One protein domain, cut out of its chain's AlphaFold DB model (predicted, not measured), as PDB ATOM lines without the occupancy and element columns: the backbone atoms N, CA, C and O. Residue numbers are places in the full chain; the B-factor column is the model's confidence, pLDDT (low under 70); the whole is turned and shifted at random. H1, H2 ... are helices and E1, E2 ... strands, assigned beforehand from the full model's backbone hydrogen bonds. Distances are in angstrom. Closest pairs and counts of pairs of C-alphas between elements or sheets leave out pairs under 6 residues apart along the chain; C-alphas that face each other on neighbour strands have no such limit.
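This is residues 287 to 371 and 382 to 390 of the 401 residues of an uncharacterized protein of Epicoccum nigrum (UniProt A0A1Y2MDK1). A strongly twisted four-stranded sheet has the one long helix, H2, crossing one face; the short helices H1 and H3 only graze the sheet, and a 24-residue loop, residues 299 to 322, joins E1 to H2. The 94 printed residues include three named helices and four named strands, in the order H1 E1 H2 H3 E2 E3 E4. The mixed sheet runs E1 E2 E3 E4, and the class is mixed, helices and strands. The whole is compact, with a radius of gyration of the C-alphas of 12.5 A and spans of 33 by 31 by 23 A.

H1, residues 287 to 291, only grazes the sheet with residues 289 to 290. E1, residues 294 to 298, is parallel to E2, residues 347 to 355, with N 296 and O 350 2.9 A apart. E1, H2, residues 323 to 335, H3, residues 341 to 344, and E2 form a strand-helix-strand unit, two parallel neighbour strands with helices between, whose crossover is left-handed. E2 and E3, residues 358 to 366, form an antiparallel hairpin, with N 351 and O 363 2.9 A apart. E4, residues 386 to 389, is antiparallel to E3, with N 389 and O 362 3.5 A apart. H2 is on the sheet at a height of 9.7 A, making two layers, a helix on one face of a sheet; its closest C-alphas to E3 are those of Ile 326 and Leu 362, 6.9 A apart. It runs across the strands, at 74 degrees to E4 on the local plane. In H1 and H2 every O i to N i+4 pair is within hydrogen-bond range; H3 is too short for one.

H1 begins at C-alpha 287 (180.573, 153.010, 170.122). H2 spans 18.2 A, E2 23.8 A and E3 24.4 A; E3 bends by 51 degrees at residue 361. E4 ends at C-alpha 389 (180.818, 135.837, 174.109).

Residues 372 to 381 are not printed, and C-alphas 371 and 382 are 8.4 A apart across the cut. The link from E1 to H2 is long. Confidence is under 70 at residue 301, residues 368 to 371 and residues 382 to 390.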
ATOM      1  N   VAL A 287     181.586 152.963 169.061       77.44
ATOM      2  CA  VAL A 287     180.573 153.010 170.122       77.44
ATOM      3  C   VAL A 287     179.257 153.539 169.564       77.44
ATOM      4  O   VAL A 287     178.198 152.984 169.845       77.44
ATOM      5  N   TYR A 288     179.320 154.555 168.702       80.44
ATOM      6  CA  TYR A 288     178.139 155.068 168.012       80.44
ATOM      7  C   TYR A 288     177.512 154.014 167.090       80.44
ATOM      8  O   TYR A 288     176.303 153.805 167.145       80.44
ATOM      9  N   SER A 289     178.312 153.306 166.282       83.75
ATOM     10  CA  SER A 289     177.806 152.220 165.426       83.75
ATOM     11  C   SER A 289     177.163 151.091 166.232       83.75
ATOM     12  O   SER A 289     176.098 150.611 165.857       83.75
ATOM     13  N   LEU A 290     177.768 150.713 167.362       89.62
ATOM     14  CA  LEU A 290     177.202 149.734 168.291       89.62
ATOM     15  C   LEU A 290     175.885 150.218 168.903       89.62
ATOM     16  O   LEU A 290     174.951 149.432 169.035       89.62
ATOM     17  N   GLY A 291     175.787 151.509 169.224       89.94
ATOM     18  CA  GLY A 291     174.592 152.106 169.815       89.94
ATOM     19  C   GLY A 291     173.357 152.010 168.921       89.94
ATOM     20  O   GLY A 291     172.244 151.944 169.427       89.94
ATOM     21  N   GLN A 292     173.549 151.943 167.601       90.44
ATOM     22  CA  GLN A 292     172.468 151.853 166.614       90.44
ATOM     23  C   GLN A 292     171.954 150.422 166.374       90.44
ATOM     24  O   GLN A 292     171.018 150.238 165.594       90.44
ATOM     25  N   LEU A 293     172.541 149.400 167.005       93.00
ATOM     26  CA  LEU A 293     172.091 148.017 166.839       93.00
ATOM     27  C   LEU A 293     170.741 147.795 167.534       93.00
ATOM     28  O   LEU A 293     170.528 148.283 168.645       93.00
ATOM     29  N   LYS A 294     169.836 147.035 166.903       93.94
ATOM     30  CA  LYS A 294     168.578 146.604 167.543       93.94
ATOM     31  C   LYS A 294     168.884 145.613 168.670       93.94
ATOM     32  O   LYS A 294     169.697 144.710 168.460       93.94
ATOM     33  N   VAL A 295     168.230 145.750 169.821       95.56
ATOM     34  CA  VAL A 295     168.376 144.819 170.953       95.56
ATOM     35  C   VAL A 295     167.161 143.912 171.071       95.56
ATOM     36  O   VAL A 295     166.026 144.383 171.099       95.56
ATOM     37  N   TYR A 296     167.419 142.614 171.196       94.81
ATOM     38  CA  TYR A 296     166.428 141.598 171.535       94.81
ATOM     39  C   TYR A 296     166.809 140.953 172.863       94.81
ATOM     40  O   TYR A 296     167.963 140.561 173.046       94.81
ATOM     41  N   VAL A 297     165.851 140.828 173.779       93.56
ATOM     42  CA  VAL A 297     166.073 140.235 175.103       93.56
ATOM     43  C   VAL A 297     165.391 138.877 175.184       93.56
ATOM     44  O   VAL A 297     164.218 138.743 174.843       93.56
ATOM     45  N   PHE A 298     166.127 137.866 175.645       91.44
ATOM     46  CA  PHE A 298     165.648 136.491 175.708       91.44
ATOM     47  C   PHE A 298     165.861 135.874 177.108       91.44
ATOM     48  O   PHE A 298     166.998 135.805 177.571       91.44
ATOM     49  N   PRO A 299     164.803 135.406 177.797       87.19
ATOM     50  CA  PRO A 299     164.875 134.991 179.204       87.19
ATOM     51  C   PRO A 299     165.447 133.580 179.446       87.19
ATOM     52  O   PRO A 299     165.566 133.157 180.595       87.19
ATOM     53  N   ASP A 300     165.753 132.815 178.395       80.12
ATOM     54  CA  ASP A 300     166.219 131.425 178.500       80.12
ATOM     55  C   ASP A 300     167.627 131.287 177.885       80.12
ATOM     56  O   ASP A 300     167.922 131.895 176.860       80.12
ATOM     57  N   PRO A 301     168.558 130.521 178.471       66.75
ATOM     58  CA  PRO A 301     169.853 130.276 177.841       66.75
ATOM     59  C   PRO A 301     169.784 129.409 176.568       66.75
ATOM     60  O   PRO A 301     170.725 129.411 175.768       66.75
ATOM     61  N   SER A 302     168.695 128.671 176.348       78.06
ATOM     62  CA  SER A 302     168.471 127.855 175.152       78.06
ATOM     63  C   SER A 302     167.952 128.706 173.990       78.06
ATOM     64  O   SER A 302     166.781 128.698 173.623       78.06
ATOM     65  N   PHE A 303     168.852 129.491 173.403       73.06
ATOM     66  CA  PHE A 303     168.540 130.307 172.232       73.06
ATOM     67  C   PHE A 303     168.128 129.432 171.034       73.06
ATOM     68  O   PHE A 303     168.981 128.821 170.379       73.06
ATOM     69  N   ASP A 304     166.828 129.415 170.724       81.94
ATOM     70  CA  ASP A 304     166.293 128.910 169.460       81.94
ATOM     71  C   ASP A 304     166.126 130.069 168.471       81.94
ATOM     72  O   ASP A 304     165.454 131.066 168.742       81.94
ATOM     73  N   LYS A 305     166.737 129.935 167.292       72.62
ATOM     74  CA  LYS A 305     166.717 130.965 166.247       72.62
ATOM     75  C   LYS A 305     165.310 131.252 165.729       72.62
ATOM     76  O   LYS A 305     165.080 132.373 165.288       72.62
ATOM     77  N   SER A 306     164.384 130.292 165.793       81.00
ATOM     78  CA  SER A 306     163.004 130.505 165.334       81.00
ATOM     79  C   SER A 306     162.257 131.566 166.143       81.00
ATOM     80  O   SER A 306     161.257 132.101 165.673       81.00
ATOM     81  N   TRP A 307     162.720 131.879 167.356       81.94
ATOM     82  CA  TRP A 307     162.124 132.926 168.181       81.94
ATOM     83  C   TRP A 307     162.362 134.328 167.609       81.94
ATOM     84  O   TRP A 307     161.488 135.184 167.735       81.94
ATOM     85  N   LEU A 308     163.500 134.554 166.938       80.75
ATOM     86  CA  LEU A 308     163.891 135.880 166.447       80.75
ATOM     87  C   LEU A 308     162.881 136.452 165.440       80.75
ATOM     88  O   LEU A 308     162.659 137.655 165.420       80.75
ATOM     89  N   ASP A 309     162.233 135.584 164.658       78.38
ATOM     90  CA  ASP A 309     161.211 135.973 163.677       78.38
ATOM     91  C   ASP A 309     159.923 136.500 164.337       78.38
ATOM     92  O   ASP A 309     159.122 137.182 163.700       78.38
ATOM     93  N   THR A 310     159.711 136.179 165.617       81.50
ATOM     94  CA  THR A 310     158.538 136.593 166.408       81.50
ATOM     95  C   THR A 310     158.870 137.591 167.512       81.50
ATOM     96  O   THR A 310     157.963 138.111 168.158       81.50
ATOM     97  N   ALA A 311     160.155 137.833 167.759       84.50
ATOM     98  CA  ALA A 311     160.618 138.693 168.828       84.50
ATOM     99  C   ALA A 311     160.437 140.163 168.452       84.50
ATOM    100  O   ALA A 311     160.868 140.608 167.388       84.50
ATOM    101  N   GLU A 312     159.850 140.941 169.353       86.81
ATOM    102  CA  GLU A 312     159.861 142.393 169.230       86.81
ATOM    103  C   GLU A 312     161.196 142.935 169.759       86.81
ATOM    104  O   GLU A 312     161.701 142.512 170.797       86.81
ATOM    105  N   SER A 313     161.790 143.866 169.016       89.75
ATOM    106  CA  SER A 313     163.001 144.577 169.434       89.75
ATOM    107  C   SER A 313     162.671 145.542 170.578       89.75
ATOM    108  O   SER A 313     161.747 146.343 170.443       89.75
ATOM    109  N   GLU A 314     163.479 145.563 171.641       93.44
ATOM    110  CA  GLU A 314     163.331 146.506 172.768       93.44
ATOM    111  C   GLU A 314     163.848 147.923 172.446       93.44
ATOM    112  O   GLU A 314     163.639 148.855 173.218       93.44
ATOM    113  N   GLY A 315     164.499 148.113 171.295       91.25
ATOM    114  CA  GLY A 315     164.944 149.421 170.810       91.25
ATOM    115  C   GLY A 315     166.400 149.408 170.363       91.25
ATOM    116  O   GLY A 315     166.924 148.369 169.955       91.25
ATOM    117  N   PHE A 316     167.046 150.572 170.413       94.62
ATOM    118  CA  PHE A 316     168.464 150.722 170.088       94.62
ATOM    119  C   PHE A 316     169.353 150.389 171.286       94.62
ATOM    120  O   PHE A 316     169.014 150.690 172.431       94.62
ATOM    121  N   ALA A 317     170.527 149.817 171.026       94.62
ATOM    122  CA  ALA A 317     171.450 149.400 172.072       94.62
ATOM    123  C   ALA A 317     171.892 150.550 172.979       94.62
ATOM    124  O   ALA A 317     171.953 150.344 174.187       94.62
ATOM    125  N   SER A 318     172.114 151.757 172.446       93.75
ATOM    126  CA  SER A 318     172.509 152.923 173.255       93.75
ATOM    127  C   SER A 318     171.436 153.407 174.232       93.75
ATOM    128  O   SER A 318     171.754 154.140 175.163       93.75
ATOM    129  N   GLU A 319     170.178 153.030 174.010       91.94
ATOM    130  CA  GLU A 319     169.033 153.399 174.852       91.94
ATOM    131  C   GLU A 319     168.601 152.240 175.764       91.94
ATOM    132  O   GLU A 319     167.748 152.405 176.635       91.94
ATOM    133  N   HIS A 320     169.197 151.060 175.585       96.06
ATOM    134  CA  HIS A 320     168.836 149.863 176.320       96.06
ATOM    135  C   HIS A 320     169.472 149.851 177.715       96.06
ATOM    136  O   HIS A 320     170.643 150.181 177.890       96.06
ATOM    137  N   ARG A 321     168.744 149.363 178.724       95.94
ATOM    138  CA  ARG A 321     169.240 149.261 180.114       95.94
ATOM    139  C   ARG A 321     170.522 148.432 180.279       95.94
ATOM    140  O   ARG A 321     171.299 148.700 181.184       95.94
ATOM    141  N   PHE A 322     170.758 147.469 179.385       96.19
ATOM    142  CA  PHE A 322     171.977 146.640 179.353       96.19
ATOM    143  C   PHE A 322     173.109 147.237 178.507       96.19
ATOM    144  O   PHE A 322     174.083 146.549 178.213       96.19
ATOM    145  N   TRP A 323     173.013 148.497 178.076       95.94
ATOM    146  CA  TRP A 323     174.060 149.142 177.280       95.94
ATOM    147  C   TRP A 323     175.473 149.046 177.891       95.94
ATOM    148  O   TRP A 323     176.406 148.725 177.146       95.94
ATOM    149  N   PRO A 324     175.669 149.240 179.217       94.88
ATOM    150  CA  PRO A 324     176.986 149.074 179.834       94.88
ATOM    151  C   PRO A 324     177.535 147.646 179.702       94.88
ATOM    152  O   PRO A 324     178.722 147.466 179.415       94.88
ATOM    153  N   ASP A 325     176.676 146.636 179.858       95.38
ATOM    154  CA  ASP A 325     177.040 145.216 179.776       95.38
ATOM    155  C   ASP A 325     177.333 144.788 178.333       95.38
ATOM    156  O   ASP A 325     178.305 144.070 178.077       95.38
ATOM    157  N   ILE A 326     176.551 145.294 177.370       94.44
ATOM    158  CA  ILE A 326     176.782 145.109 175.930       94.44
ATOM    159  C   ILE A 326     178.153 145.682 175.552       94.44
ATOM    160  O   ILE A 326     178.970 144.973 174.962       94.44
ATOM    161  N   CYS A 327     178.442 146.932 175.936       93.56
ATOM    162  CA  CYS A 327     179.744 147.560 175.693       93.56
ATOM    163  C   CYS A 327     180.890 146.760 176.320       93.56
ATOM    164  O   CYS A 327     181.896 146.500 175.660       93.56
ATOM    165  N   SER A 328     180.736 146.356 177.584       92.19
ATOM    166  CA  SER A 328     181.762 145.609 178.319       92.19
ATOM    167  C   SER A 328     182.051 144.256 177.669       92.19
ATOM    168  O   SER A 328     183.215 143.909 177.476       92.19
ATOM    169  N   SER A 329     181.007 143.537 177.254       92.75
ATOM    170  CA  SER A 329     181.127 142.236 176.590       92.75
ATOM    171  C   SER A 329     181.821 142.346 175.232       92.75
ATOM    172  O   SER A 329     182.724 141.567 174.937       92.75
ATOM    173  N   ILE A 330     181.448 143.332 174.407       91.00
ATOM    174  CA  ILE A 330     182.069 143.539 173.089       91.00
ATOM    175  C   ILE A 330     183.534 143.956 173.241       91.00
ATOM    176  O   ILE A 330     184.389 143.433 172.531       91.00
ATOM    177  N   ASN A 331     183.845 144.840 174.193       90.38
ATOM    178  CA  ASN A 331     185.224 145.242 174.473       90.38
ATOM    179  C   ASN A 331     186.076 144.072 174.983       90.38
ATOM    180  O   ASN A 331     187.234 143.947 174.580       90.38
ATOM    181  N   ALA A 332     185.515 143.207 175.834       89.81
ATOM    182  CA  ALA A 332     186.180 141.985 176.277       89.81
ATOM    183  C   ALA A 332     186.471 141.062 175.083       89.81
ATOM    184  O   ALA A 332     187.625 140.686 174.889       89.81
ATOM    185  N   GLY A 333     185.468 140.825 174.229       89.06
ATOM    186  CA  GLY A 333     185.607 140.016 173.016       89.06
ATOM    187  C   GLY A 333     186.571 140.600 171.970       89.06
ATOM    188  O   GLY A 333     187.152 139.895 171.152       89.06
ATOM    189  N   MET A 334     186.771 141.915 171.958       88.06
ATOM    190  CA  MET A 334     187.807 142.531 171.121       88.06
ATOM    191  C   MET A 334     189.197 142.398 171.725       88.06
ATOM    192  O   MET A 334     190.170 142.253 170.990       88.06
ATOM    193  N   SER A 335     189.292 142.467 173.052       90.69
ATOM    194  CA  SER A 335     190.565 142.383 173.772       90.69
ATOM    195  C   SER A 335     191.154 140.973 173.737       90.69
ATOM    196  O   SER A 335     192.373 140.829 173.728       90.69
ATOM    197  N   ASP A 336     190.304 139.945 173.703       92.00
ATOM    198  CA  ASP A 336     190.702 138.538 173.563       92.00
ATOM    199  C   ASP A 336     190.730 138.046 172.100       92.00
ATOM    200  O   ASP A 336     190.947 136.861 171.850       92.00
ATOM    201  N   GLU A 337     190.531 138.959 171.142       91.50
ATOM    202  CA  GLU A 337     190.489 138.708 169.697       91.50
ATOM    203  C   GLU A 337     189.378 137.740 169.232       91.50
ATOM    204  O   GLU A 337     189.372 137.321 168.070       91.50
ATOM    205  N   THR A 338     188.391 137.413 170.076       88.75
ATOM    206  CA  THR A 338     187.224 136.597 169.681       88.75
ATOM    207  C   THR A 338     186.273 137.343 168.741       88.75
ATOM    208  O   THR A 338     185.526 136.725 167.975       88.75
ATOM    209  N   ILE A 339     186.316 138.677 168.761       89.94
ATOM    210  CA  ILE A 339     185.539 139.573 167.911       89.94
ATOM    211  C   ILE A 339     186.467 140.553 167.211       89.94
ATOM    212  O   ILE A 339     187.185 141.332 167.832       89.94
ATOM    213  N   SER A 340     186.372 140.589 165.884       90.44
ATOM    214  CA  SER A 340     187.021 141.629 165.089       90.44
ATOM    215  C   SER A 340     186.063 142.778 164.774       90.44
ATOM    216  O   SER A 340     184.850 142.599 164.640       90.44
ATOM    217  N   TRP A 341     186.618 143.963 164.530       86.38
ATOM    218  CA  TRP A 341     185.840 145.110 164.053       86.38
ATOM    219  C   TRP A 341     185.099 144.851 162.747       86.38
ATOM    220  O   TRP A 341     184.011 145.384 162.541       86.38
ATOM    221  N   ASN A 342     185.666 144.024 161.868       85.81
ATOM    222  CA  ASN A 342     185.017 143.671 160.614       85.81
ATOM    223  C   ASN A 342     183.750 142.834 160.854       85.81
ATOM    224  O   ASN A 342     182.787 142.971 160.110       85.81
ATOM    225  N   MET A 343     183.735 142.016 161.912       85.56
ATOM    226  CA  MET A 343     182.538 141.282 162.326       85.56
ATOM    227  C   MET A 343     181.493 142.243 162.872       85.56
ATOM    228  O   MET A 343     180.376 142.241 162.377       85.56
ATOM    229  N   VAL A 344     181.862 143.125 163.806       87.81
ATOM    230  CA  VAL A 344     180.930 144.121 164.367       87.81
ATOM    231  C   VAL A 344     180.316 145.013 163.290       87.81
ATOM    232  O   VAL A 344     179.126 145.295 163.342       87.81
ATOM    233  N   ALA A 345     181.088 145.405 162.276       84.69
ATOM    234  CA  ALA A 345     180.590 146.214 161.165       84.69
ATOM    235  C   ALA A 345     179.514 145.516 160.307       84.69
ATOM    236  O   ALA A 345     178.813 146.193 159.558       84.69
ATOM    237  N   GLN A 346     179.393 144.189 160.394       85.88
ATOM    238  CA  GLN A 346     178.386 143.384 159.687       85.88
ATOM    239  C   GLN A 346     177.201 143.004 160.589       85.88
ATOM    240  O   GLN A 346     176.225 142.410 160.129       85.88
ATOM    241  N   VAL A 347     177.272 143.322 161.882       90.44
ATOM    242  CA  VAL A 347     176.218 143.014 162.848       90.44
ATOM    243  C   VAL A 347     175.070 143.997 162.671       90.44
ATOM    244  O   VAL A 347     175.275 145.197 162.528       90.44
ATOM    245  N   HIS A 348     173.853 143.468 162.689       88.38
ATOM    246  CA  HIS A 348     172.625 144.245 162.527       88.38
ATOM    247  C   HIS A 348     171.833 144.330 163.833       88.38
ATOM    248  O   HIS A 348     171.123 145.306 164.083       88.38
ATOM    249  N   CYS A 349     171.956 143.309 164.682       92.50
ATOM    250  CA  CYS A 349     171.298 143.276 165.976       92.50
ATOM    251  C   CYS A 349     172.111 142.523 167.027       92.50
ATOM    252  O   CYS A 349     173.024 141.745 166.729       92.50
ATOM    253  N   VAL A 350     171.749 142.790 168.271       94.12
ATOM    254  CA  VAL A 350     172.332 142.224 169.475       94.12
ATOM    255  C   VAL A 350     171.246 141.440 170.195       94.12
ATOM    256  O   VAL A 350     170.166 141.968 170.457       94.12
ATOM    257  N   VAL A 351     171.539 140.190 170.533       93.75
ATOM    258  CA  VAL A 351     170.678 139.377 171.392       93.75
ATOM    259  C   VAL A 351     171.311 139.295 172.766       93.75
ATOM    260  O   VAL A 351     172.456 138.857 172.910       93.75
ATOM    261  N   VAL A 352     170.557 139.719 173.767       94.12
ATOM    262  CA  VAL A 352     170.927 139.644 175.173       94.12
ATOM    263  C   VAL A 352     170.108 138.538 175.809       94.12
ATOM    264  O   VAL A 352     168.880 138.587 175.789       94.12
ATOM    265  N   SER A 353     170.770 137.551 176.401       92.38
ATOM    266  CA  SER A 353     170.074 136.603 177.262       92.38
ATOM    267  C   SER A 353     170.080 137.095 178.693       92.38
ATOM    268  O   SER A 353     171.107 137.560 179.198       92.38
ATOM    269  N   THR A 354     168.933 136.972 179.344       92.44
ATOM    270  CA  THR A 354     168.754 137.311 180.747       92.44
ATOM    271  C   THR A 354     168.259 136.105 181.523       92.44
ATOM    272  O   THR A 354     167.637 135.201 180.978       92.44
ATOM    273  N   ARG A 355     168.531 136.093 182.824       90.50
ATOM    274  CA  ARG A 355     167.897 135.190 183.783       90.50
ATOM    275  C   ARG A 355     167.479 136.029 184.969       90.50
ATOM    276  O   ARG A 355     168.317 136.732 185.521       90.50
ATOM    277  N   ASP A 356     166.197 135.989 185.317       90.69
ATOM    278  CA  ASP A 356     165.638 136.830 186.382       90.69
ATOM    279  C   ASP A 356     165.966 138.323 186.175       90.69
ATOM    280  O   ASP A 356     166.290 139.042 187.113       90.69
ATOM    281  N   ASP A 357     165.914 138.768 184.912       87.69
ATOM    282  CA  ASP A 357     166.233 140.137 184.477       87.69
ATOM    283  C   ASP A 357     167.714 140.553 184.611       87.69
ATOM    284  O   ASP A 357     168.073 141.713 184.417       87.69
ATOM    285  N   ILE A 358     168.597 139.594 184.895       90.62
ATOM    286  CA  ILE A 358     170.044 139.798 185.005       90.62
ATOM    287  C   ILE A 358     170.717 139.367 183.704       90.62
ATOM    288  O   ILE A 358     170.520 138.234 183.257       90.62
ATOM    289  N   PHE A 359     171.545 140.244 183.130       92.06
ATOM    290  CA  PHE A 359     172.369 139.972 181.949       92.06
ATOM    291  C   PHE A 359     173.207 138.698 182.137       92.06
ATOM    292  O   PHE A 359     173.950 138.576 183.110       92.06
ATOM    293  N   GLN A 360     173.087 137.749 181.210       92.88
ATOM    294  CA  GLN A 360     173.848 136.497 181.225       92.88
ATOM    295  C   GLN A 360     174.877 136.467 180.098       92.88
ATOM    296  O   GLN A 360     176.066 136.282 180.347       92.88
ATOM    297  N   HIS A 361     174.424 136.624 178.853       88.81
ATOM    298  CA  HIS A 361     175.298 136.514 177.689       88.81
ATOM    299  C   HIS A 361     174.850 137.385 176.520       88.81
ATOM    300  O   HIS A 361     173.681 137.761 176.399       88.81
ATOM    301  N   LEU A 362     175.811 137.653 175.635       92.69
ATOM    302  CA  LEU A 362     175.651 138.467 174.441       92.69
ATOM    303  C   LEU A 362     175.880 137.632 173.184       92.69
ATOM    304  O   LEU A 362     176.876 136.909 173.082       92.69
ATOM    305  N   ARG A 363     175.014 137.799 172.186       92.69
ATOM    306  CA  ARG A 363     175.233 137.280 170.832       92.69
ATOM    307  C   ARG A 363     175.087 138.399 169.815       92.69
ATOM    308  O   ARG A 363     174.108 139.143 169.825       92.69
ATOM    309  N   LEU A 364     176.064 138.494 168.919       92.06
ATOM    310  CA  LEU A 364     176.032 139.421 167.795       92.06
ATOM    311  C   LEU A 364     175.525 138.690 166.553       92.06
ATOM    312  O   LEU A 364     176.065 137.642 166.192       92.06
ATOM    313  N   LEU A 365     174.499 139.235 165.901       90.12
ATOM    314  CA  LEU A 365     173.903 138.633 164.711       90.12
ATOM    315  C   LEU A 365     174.108 139.528 163.486       90.12
ATOM    316  O   LEU A 365     173.645 140.671 163.433       90.12
ATOM    317  N   ALA A 366     174.785 138.975 162.481       86.75
ATOM    318  CA  ALA A 366     174.843 139.526 161.134       86.75
ATOM    319  C   ALA A 366     173.718 138.913 160.288       86.75
ATOM    320  O   ALA A 366     173.527 137.694 160.312       86.75
ATOM    321  N   MET A 367     172.968 139.743 159.562       75.38
ATOM    322  CA  MET A 367     172.047 139.254 158.538       75.38
ATOM    323  C   MET A 367     172.817 139.121 157.224       75.38
ATOM    324  O   MET A 367     173.553 140.029 156.846       75.38
ATOM    325  N   ASP A 368     172.680 137.977 156.558       66.88
ATOM    326  CA  ASP A 368     173.261 137.776 155.232       66.88
ATOM    327  C   ASP A 368     172.334 138.419 154.189       66.88
ATOM    328  O   ASP A 368     171.182 138.004 154.037       66.88
ATOM    329  N   ASP A 369     172.829 139.421 153.462       50.19
ATOM    330  CA  ASP A 369     172.079 140.129 152.409       50.19
ATOM    331  C   ASP A 369     171.865 139.270 151.138       50.19
ATOM    332  O   ASP A 369     171.151 139.674 150.215       50.19
ATOM    333  N   ASP A 370     172.460 138.073 151.061       43.84
ATOM    334  CA  ASP A 370     172.600 137.296 149.822       43.84
ATOM    335  C   ASP A 370     171.615 136.111 149.685       43.84
ATOM    336  O   ASP A 370     171.941 135.028 149.198       43.84
ATOM    337  N   LEU A 371     170.342 136.315 150.041       44.25
ATOM    338  CA  LEU A 371     169.275 135.300 149.916       44.25
ATOM    339  C   LEU A 371     168.789 135.034 148.470       44.25
ATOM    340  O   LEU A 371     167.713 134.472 148.268       44.25
ATOM    341  N   LYS A 382     169.484 131.138 156.294       33.88
ATOM    342  CA  LYS A 382     170.789 130.578 156.660       33.88
ATOM    343  C   LYS A 382     171.650 131.682 157.272       33.88
ATOM    344  O   LYS A 382     172.124 132.562 156.573       33.88
ATOM    345  N   TRP A 383     171.842 131.615 158.585       42.66
ATOM    346  CA  TRP A 383     172.700 132.517 159.355       42.66
ATOM    347  C   TRP A 383     174.137 131.986 159.364       42.66
ATOM    348  O   TRP A 383     174.348 130.834 159.757       42.66
ATOM    349  N   THR A 384     175.116 132.786 158.947       39.72
ATOM    350  CA  THR A 384     176.465 132.298 158.606       39.72
ATOM    351  C   THR A 384     177.521 132.455 159.701       39.72
ATOM    352  O   THR A 384     178.517 131.735 159.664       39.72
ATOM    353  N   SER A 385     177.293 133.266 160.740       43.97
ATOM    354  CA  SER A 385     178.181 133.293 161.913       43.97
ATOM    355  C   SER A 385     177.447 133.669 163.198       43.97
ATOM    356  O   SER A 385     176.768 134.691 163.249       43.97
ATOM    357  N   VAL A 386     177.615 132.856 164.242       49.56
ATOM    358  CA  VAL A 386     177.268 133.204 165.626       49.56
ATOM    359  C   VAL A 386     178.583 133.252 166.389       49.56
ATOM    360  O   VAL A 386     179.245 132.224 166.510       49.56
ATOM    361  N   SER A 387     178.961 134.429 166.877       55.66
ATOM    362  CA  SER A 387     180.001 134.545 167.899       55.66
ATOM    363  C   SER A 387     179.318 134.626 169.251       55.66
ATOM    364  O   SER A 387     178.505 135.522 169.490       55.66
ATOM    365  N   GLU A 388     179.617 133.659 170.108       58.56
ATOM    366  CA  GLU A 388     179.143 133.627 171.484       58.56
ATOM    367  C   GLU A 388     180.238 134.202 172.381       58.56
ATOM    368  O   GLU A 388     181.343 133.660 172.431       58.56
ATOM    369  N   ILE A 389     179.944 135.312 173.059       57.59
ATOM    370  CA  ILE A 389     180.818 135.837 174.109       57.59
ATOM    371  C   ILE A 389     180.280 135.293 175.425       57.59
ATOM    372  O   ILE A 389     179.232 135.725 175.911       57.59
ATOM    373  N   LEU A 390     180.993 134.328 175.999       55.94
ATOM    374  CA  LEU A 390     180.708 133.846 177.344       55.94
ATOM    375  C   LEU A 390     181.430 134.751 178.338       55.94
ATOM    376  O   LEU A 390     182.645 134.654 178.502       55.94
TER     377      LEU A 390